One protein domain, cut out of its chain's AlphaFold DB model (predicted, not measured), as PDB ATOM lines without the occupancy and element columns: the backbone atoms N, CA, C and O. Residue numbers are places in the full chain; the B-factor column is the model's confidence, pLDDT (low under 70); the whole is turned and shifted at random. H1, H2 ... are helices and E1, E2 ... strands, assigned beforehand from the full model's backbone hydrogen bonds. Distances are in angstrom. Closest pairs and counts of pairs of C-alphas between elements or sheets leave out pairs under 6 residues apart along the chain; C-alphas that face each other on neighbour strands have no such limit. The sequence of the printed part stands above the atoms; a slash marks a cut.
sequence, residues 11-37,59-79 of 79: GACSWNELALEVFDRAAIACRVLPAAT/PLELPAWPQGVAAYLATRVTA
ATOM      1  N   GLY A  11      27.605  10.677 -33.229       95.88
ATOM      2  CA  GLY A  11      28.234  11.995 -33.268       95.88
ATOM      3  C   GLY A  11      27.431  13.057 -32.516       95.88
ATOM      4  O   GLY A  11      26.614  12.756 -31.650       95.88
ATOM      5  N   ALA A  12      27.700  14.319 -32.832       97.88
ATOM      6  CA  ALA A  12      27.060  15.471 -32.215       97.88
ATOM      7  C   ALA A  12      26.896  16.589 -33.247       97.88
ATOM      8  O   ALA A  12      27.639  16.650 -34.228       97.88
ATOM      9  N   CYS A  13      25.926  17.465 -33.010       98.31
ATOM     10  CA  CYS A  13      25.772  18.727 -33.717       98.31
ATOM     11  C   CYS A  13      24.960  19.710 -32.868       98.31
ATOM     12  O   CYS A  13      24.214  19.331 -31.959       98.31
ATOM     13  N   SER A  14      25.108  20.988 -33.177       98.25
ATOM     14  CA  SER A  14      24.208  22.054 -32.766       98.25
ATOM     15  C   SER A  14      22.946  22.075 -33.637       98.25
ATOM     16  O   SER A  14      22.910  21.541 -34.746       98.25
ATOM     17  N   TRP A  15      21.909  22.782 -33.182       97.81
ATOM     18  CA  TRP A  15      20.720  23.045 -34.002       97.81
ATOM     19  C   TRP A  15      21.038  23.794 -35.302       97.81
ATOM     20  O   TRP A  15      20.338  23.614 -36.296       97.81
ATOM     21  N   ASN A  16      22.085  24.624 -35.299       98.44
ATOM     22  CA  ASN A  16      22.521  25.360 -36.479       98.44
ATOM     23  C   ASN A  16      23.123  24.421 -37.538       98.44
ATOM     24  O   ASN A  16      22.724  24.491 -38.696       98.44
ATOM     25  N   GLU A  17      24.009  23.509 -37.133       98.62
ATOM     26  CA  GLU A  17      24.615  22.509 -38.026       98.62
ATOM     27  C   GLU A  17      23.571  21.538 -38.586       98.62
ATOM     28  O   GLU A  17      23.575  21.260 -39.784       98.62
ATOM     29  N   LEU A  18      22.622  21.084 -37.757       98.44
ATOM     30  CA  LEU A  18      21.512  20.255 -38.230       98.44
ATOM     31  C   LEU A  18      20.671  20.985 -39.288       98.44
ATOM     32  O   LEU A  18      20.300  20.391 -40.298       98.44
ATOM     33  N   ALA A  19      20.365  22.269 -39.074       98.38
ATOM     34  CA  ALA A  19      19.602  23.059 -40.036       98.38
ATOM     35  C   ALA A  19      20.364  23.248 -41.357       98.38
ATOM     36  O   ALA A  19      19.769  23.069 -42.419       98.38
ATOM     37  N   LEU A  20      21.664  23.566 -41.298       98.56
ATOM     38  CA  LEU A  20      22.531  23.669 -42.478       98.56
ATOM     39  C   LEU A  20      22.500  22.375 -43.304       98.56
ATOM     40  O   LEU A  20      22.212  22.431 -44.496       98.56
ATOM     41  N   GLU A  21      22.701  21.225 -42.659       98.44
ATOM     42  CA  GLU A  21      22.703  19.913 -43.315       98.44
ATOM     43  C   GLU A  21      21.362  19.585 -43.986       98.44
ATOM     44  O   GLU A  21      21.321  19.064 -45.101       98.44
ATOM     45  N   VAL A  22      20.244  19.882 -43.313       97.94
ATOM     46  CA  VAL A  22      18.903  19.622 -43.855       97.94
ATOM     47  C   VAL A  22      18.648  20.464 -45.104       97.94
ATOM     48  O   VAL A  22      18.181  19.920 -46.105       97.94
ATOM     49  N   PHE A  23      18.937  21.768 -45.063       97.69
ATOM     50  CA  PHE A  23      18.688  22.651 -46.208       97.69
ATOM     51  C   PHE A  23      19.629  22.370 -47.383       97.69
ATOM     52  O   PHE A  23      19.160  22.376 -48.524       97.69
ATOM     53  N   ASP A  24      20.902  22.066 -47.111       97.00
ATOM     54  CA  ASP A  24      21.878  21.668 -48.130       97.00
ATOM     55  C   ASP A  24      21.421  20.397 -48.863       97.00
ATOM     56  O   ASP A  24      21.219  20.407 -50.079       97.00
ATOM     57  N   ARG A  25      21.110  19.328 -48.116       96.19
ATOM     58  CA  ARG A  25      20.644  18.056 -48.698       96.19
ATOM     59  C   ARG A  25      19.300  18.157 -49.410       96.19
ATOM     60  O   ARG A  25      19.056  17.405 -50.350       96.19
ATOM     61  N   ALA A  26      18.413  19.037 -48.953       95.81
ATOM     62  CA  ALA A  26      17.121  19.264 -49.592       95.81
ATOM     63  C   ALA A  26      17.223  20.136 -50.858       95.81
ATOM     64  O   ALA A  26      16.205  20.347 -51.515       95.81
ATOM     65  N   ALA A  27      18.413  20.657 -51.190       95.06
ATOM     66  CA  ALA A  27      18.628  21.621 -52.269       95.06
ATOM     67  C   ALA A  27      17.706  22.856 -52.165       95.06
ATOM     68  O   ALA A  27      17.266  23.418 -53.172       95.06
ATOM     69  N   ILE A  28      17.407  23.291 -50.937       96.25
ATOM     70  CA  ILE A  28      16.574  24.466 -50.671       96.25
ATOM     71  C   ILE A  28      17.491  25.651 -50.390       96.25
ATOM     72  O   ILE A  28      18.249  25.652 -49.420       96.25
ATOM     73  N   ALA A  29      17.370  26.703 -51.199       97.31
ATOM     74  CA  ALA A  29      18.076  27.959 -50.976       97.31
ATOM     75  C   ALA A  29      17.538  28.664 -49.715       97.31
ATOM     76  O   ALA A  29      16.619  29.483 -49.777       97.31
ATOM     77  N   CYS A  30      18.115  28.342 -48.557       97.44
ATOM     78  CA  CYS A  30      17.801  28.955 -47.272       97.44
ATOM     79  C   CYS A  30      19.080  29.475 -46.612       97.44
ATOM     80  O   CYS A  30      20.046  28.740 -46.419       97.44
ATOM     81  N   ARG A  31      19.090  30.756 -46.231       97.56
ATOM     82  CA  ARG A  31      20.193  31.333 -45.459       97.56
ATOM     83  C   ARG A  31      20.016  30.991 -43.981       97.56
ATOM     84  O   ARG A  31      19.226  31.633 -43.293       97.56
ATOM     85  N   VAL A  32      20.788  30.027 -43.488       98.06
ATOM     86  CA  VAL A  32      20.830  29.683 -42.060       98.06
ATOM     87  C   VAL A  32      21.822  30.596 -41.342       98.06
ATOM     88  O   VAL A  32      22.984  30.694 -41.731       98.06
ATOM     89  N   LEU A  33      21.365  31.275 -40.289       97.88
ATOM     90  CA  LEU A  33      22.199  32.135 -39.450       97.88
ATOM     91  C   LEU A  33      22.378  31.501 -38.064       97.88
ATOM     92  O   LEU A  33      21.410  30.961 -37.523       97.88
ATOM     93  N   PRO A  34      23.585  31.551 -37.474       97.38
ATOM     94  CA  PRO A  34      23.777  31.129 -36.096       97.38
ATOM     95  C   PRO A  34      23.042  32.084 -35.152       97.38
ATOM     96  O   PRO A  34      22.939  33.285 -35.409       97.38
ATOM     97  N   ALA A  35      22.550  31.546 -34.042       96.19
ATOM     98  CA  ALA A  35      21.908  32.317 -32.989       96.19
ATOM     99  C   ALA A  35      22.269  31.754 -31.617       96.19
ATOM    100  O   ALA A  35      22.420  30.542 -31.457       96.19
ATOM    101  N   ALA A  36      22.380  32.645 -30.635       95.88
ATOM    102  CA  ALA A  36      22.584  32.278 -29.243       95.88
ATOM    103  C   ALA A  36      21.236  31.969 -28.566       95.88
ATOM    104  O   ALA A  36      20.192  32.495 -28.966       95.88
ATOM    105  N   THR A  37      21.248  31.132 -27.528       95.06
ATOM    106  CA  THR A  37      20.035  30.751 -26.779       95.06
ATOM    107  C   THR A  37      19.330  31.976 -26.190       95.06
ATOM    108  O   THR A  37      18.102  32.053 -26.188       95.06
ATOM    109  N   PRO A  59      26.842  -1.110 -26.903       91.31
ATOM    110  CA  PRO A  59      25.674  -0.270 -27.082       91.31
ATOM    111  C   PRO A  59      25.012  -0.506 -28.439       91.31
ATOM    112  O   PRO A  59      25.643  -0.941 -29.401       91.31
ATOM    113  N   LEU A  60      23.722  -0.179 -28.521       91.38
ATOM    114  CA  LEU A  60      23.052  -0.065 -29.809       91.38
ATOM    115  C   LEU A  60      23.527   1.224 -30.482       91.38
ATOM    116  O   LEU A  60      23.187   2.317 -30.032       91.38
ATOM    117  N   GLU A  61      24.287   1.085 -31.561       91.31
ATOM    118  CA  GLU A  61      24.772   2.218 -32.343       91.31
ATOM    119  C   GLU A  61      23.881   2.437 -33.565       91.31
ATOM    120  O   GLU A  61      23.651   1.531 -34.368       91.31
ATOM    121  N   LEU A  62      23.368   3.659 -33.706       95.06
ATOM    122  CA  LEU A  62      22.767   4.103 -34.955       95.06
ATOM    123  C   LEU A  62      23.849   4.683 -35.876       95.06
ATOM    124  O   LEU A  62      24.886   5.143 -35.392       95.06
ATOM    125  N   PRO A  63      23.595   4.739 -37.195       97.00
ATOM    126  CA  PRO A  63      24.462   5.457 -38.119       97.00
ATOM    127  C   PRO A  63      24.712   6.910 -37.688       97.00
ATOM    128  O   PRO A  63      23.930   7.499 -36.932       97.00
ATOM    129  N   ALA A  64      25.786   7.512 -38.206       97.69
ATOM    130  CA  ALA A  64      26.095   8.917 -37.955       97.69
ATOM    131  C   ALA A  64      24.899   9.813 -38.311       97.69
ATOM    132  O   ALA A  64      24.239   9.594 -39.330       97.69
ATOM    133  N   TRP A  65      24.632  10.836 -37.495       98.25
ATOM    134  CA  TRP A  65      23.434  11.670 -37.639       98.25
ATOM    135  C   TRP A  65      23.200  12.236 -39.061       98.25
ATOM    136  O   TRP A  65      22.039  12.223 -39.483       98.25
ATOM    137  N   PRO A  66      24.223  12.626 -39.865       98.44
ATOM    138  CA  PRO A  66      23.989  13.112 -41.228       98.44
ATOM    139  C   PRO A  66      23.401  12.033 -42.144       98.44
ATOM    140  O   PRO A  66      22.610  12.328 -43.037       98.44
ATOM    141  N   GLN A  67      23.737  10.760 -41.904       98.25
ATOM    142  CA  GLN A  67      23.184   9.626 -42.651       98.25
ATOM    143  C   GLN A  67      21.701   9.425 -42.328       98.25
ATOM    144  O   GLN A  67      20.921   9.114 -43.223       98.25
ATOM    145  N   GLY A  68      21.291   9.662 -41.077       97.12
ATOM    146  CA  GLY A  68      19.879   9.655 -40.688       97.12
ATOM    147  C   GLY A  68      19.076  10.751 -41.394       97.12
ATOM    148  O   GLY A  68      17.989  10.481 -41.906       97.12
ATOM    149  N   VAL A  69      19.641  11.961 -41.498       97.50
ATOM    150  CA  VAL A  69      19.046  13.062 -42.279       97.50
ATOM    151  C   VAL A  69      18.921  12.669 -43.752       97.50
ATOM    152  O   VAL A  69      17.840  12.795 -44.328       97.50
ATOM    153  N   ALA A  70      19.994  12.138 -44.345       96.81
ATOM    154  CA  ALA A  70      20.016  11.665 -45.728       96.81
ATOM    155  C   ALA A  70      18.920  10.633 -46.008       96.81
ATOM    156  O   ALA A  70      18.134  10.787 -46.943       96.81
ATOM    157  N   ALA A  71      18.868   9.590 -45.175       96.62
ATOM    158  CA  ALA A  71      17.927   8.494 -45.314       96.62
ATOM    159  C   ALA A  71      16.489   9.003 -45.208       96.62
ATOM    160  O   ALA A  71      15.658   8.663 -46.048       96.62
ATOM    161  N   TYR A  72      16.203   9.868 -44.231       96.31
ATOM    162  CA  TYR A  72      14.878  10.455 -44.074       96.31
ATOM    163  C   TYR A  72      14.469  11.301 -45.284       96.31
ATOM    164  O   TYR A  72      13.371  11.112 -45.805       96.31
ATOM    165  N   LEU A  73      15.335  12.193 -45.770       96.12
ATOM    166  CA  LEU A  73      15.036  13.011 -46.948       96.12
ATOM    167  C   LEU A  73      14.807  12.147 -48.197       96.12
ATOM    168  O   LEU A  73      13.864  12.409 -48.941       96.12
ATOM    169  N   ALA A  74      15.566  11.064 -48.381       94.81
ATOM    170  CA  ALA A  74      15.349  10.126 -49.482       94.81
ATOM    171  C   ALA A  74      13.954   9.469 -49.453       94.81
ATOM    172  O   ALA A  74      13.388   9.218 -50.513       94.81
ATOM    173  N   THR A  75      13.348   9.266 -48.271       94.81
ATOM    174  CA  THR A  75      11.954   8.769 -48.166       94.81
ATOM    175  C   THR A  75      10.901   9.779 -48.623       94.81
ATOM    176  O   THR A  75       9.749   9.414 -48.852       94.81
ATOM    177  N   ARG A  76      11.269  11.062 -48.715       83.69
ATOM    178  CA  ARG A  76      10.361  12.168 -49.049       83.69
ATOM    179  C   ARG A  76      10.441  12.589 -50.516       83.69
ATOM    180  O   ARG A  76       9.527  13.257 -50.977       83.69
ATOM    181  N   VAL A  77      11.497  12.201 -51.234       63.81
ATOM    182  CA  VAL A  77      11.728  12.562 -52.650       63.81
ATOM    183  C   VAL A  77      10.914  11.685 -53.623       63.81
ATOM    184  O   VAL A  77      10.871  11.954 -54.817       63.81
ATOM    185  N   THR A  78      10.199  10.670 -53.132       50.66
ATOM    186  CA  THR A  78       9.323   9.791 -53.932       50.66
ATOM    187  C   THR A  78       7.828  10.120 -53.806       50.66
ATOM    188  O   THR A  78       7.012   9.201 -53.721       50.66
ATOM    189  N   ALA A  79       7.453  11.402 -53.775       42.94
ATOM    190  CA  ALA A  79       6.057  11.849 -53.858       42.94
ATOM    191  C   ALA A  79       5.877  12.893 -54.963       42.94
ATOM    192  O   ALA A  79       6.713  13.822 -55.023       42.94
TER     193      ALA A  79
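What this domain is: This is residues 11 to 37 and 59 to 79 of the 79 residues of the protein "Sugar nucleotide-binding protein" of Solirubrobacterales bacterium (UniProt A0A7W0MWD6). Two helices of similar length, H1 and H2, pack side by side at a slant and run the same way, while residues 26 to 37 turn back after H1 and run past it on the side away from H2. At the other side of the model the short strand E1 leads directly into H2, with residues 59 to 61 before it reaching away from the helices. The printed part has 48 residues, with two named helices and one named strand in the order H1, E1, H2; E1 pairs with no named strand, and the class is mostly helix. The whole is loose, with a radius of gyration of the C-alphas of 12.5 A, and flat, spanning 34 by 32 by 12 A.

Where its parts are: H1, the longest helix by residues, has 11 of them, residues 15 to 25, and measures 15.5 A from first to last C-alpha. It begins at C-alpha 15 at (20.720, 23.045, -34.002) and ends at C-alpha 25 at (20.644, 18.056, -48.698). H2, residues 65 to 74, measures 14.4 A and ends at C-alpha 74 at (15.349, 10.126, -49.482). E1, residues 62 to 64, measures 6.6 A and begins at C-alpha 62 at (22.767, 4.103, -34.955).

How they stand to each other: H1 and H2 touch, with 5 pairs of C-alphas within 8 A. Their closest C-alphas are those of Val 22 and Val 69, 6.7 A apart, and their centres are 11.1 A apart. Their lines stand at a steep tilt of 39 degrees, and they run the same way. E1 and H2 meet only through their link, which is tight, with 0 residues between them. H1 and E1 are apart. In H1 and H2 every O i to N i+4 pair is within hydrogen-bond range.

The domain as a whole: The two C-alphas farthest apart are those of Ala 29 and Pro 59, at 37.8 A. The first and last printed C-alphas, those of Gly 11 and Ala 79, are 30.3 A apart, and Ala 79 is the chain's last residue. Residues 38 to 58 are not printed, and the gap from C-alpha 37 to C-alpha 59 is 31.5 A; the link from H1 to E1 runs across this cut. Residues 26 to 37, a long stretch with no named element, have C-alphas 9 to 20 A from the mean of the C-alphas. The mean pLDDT of the printed part is 93.7, and residues 77 to 79 are under 70.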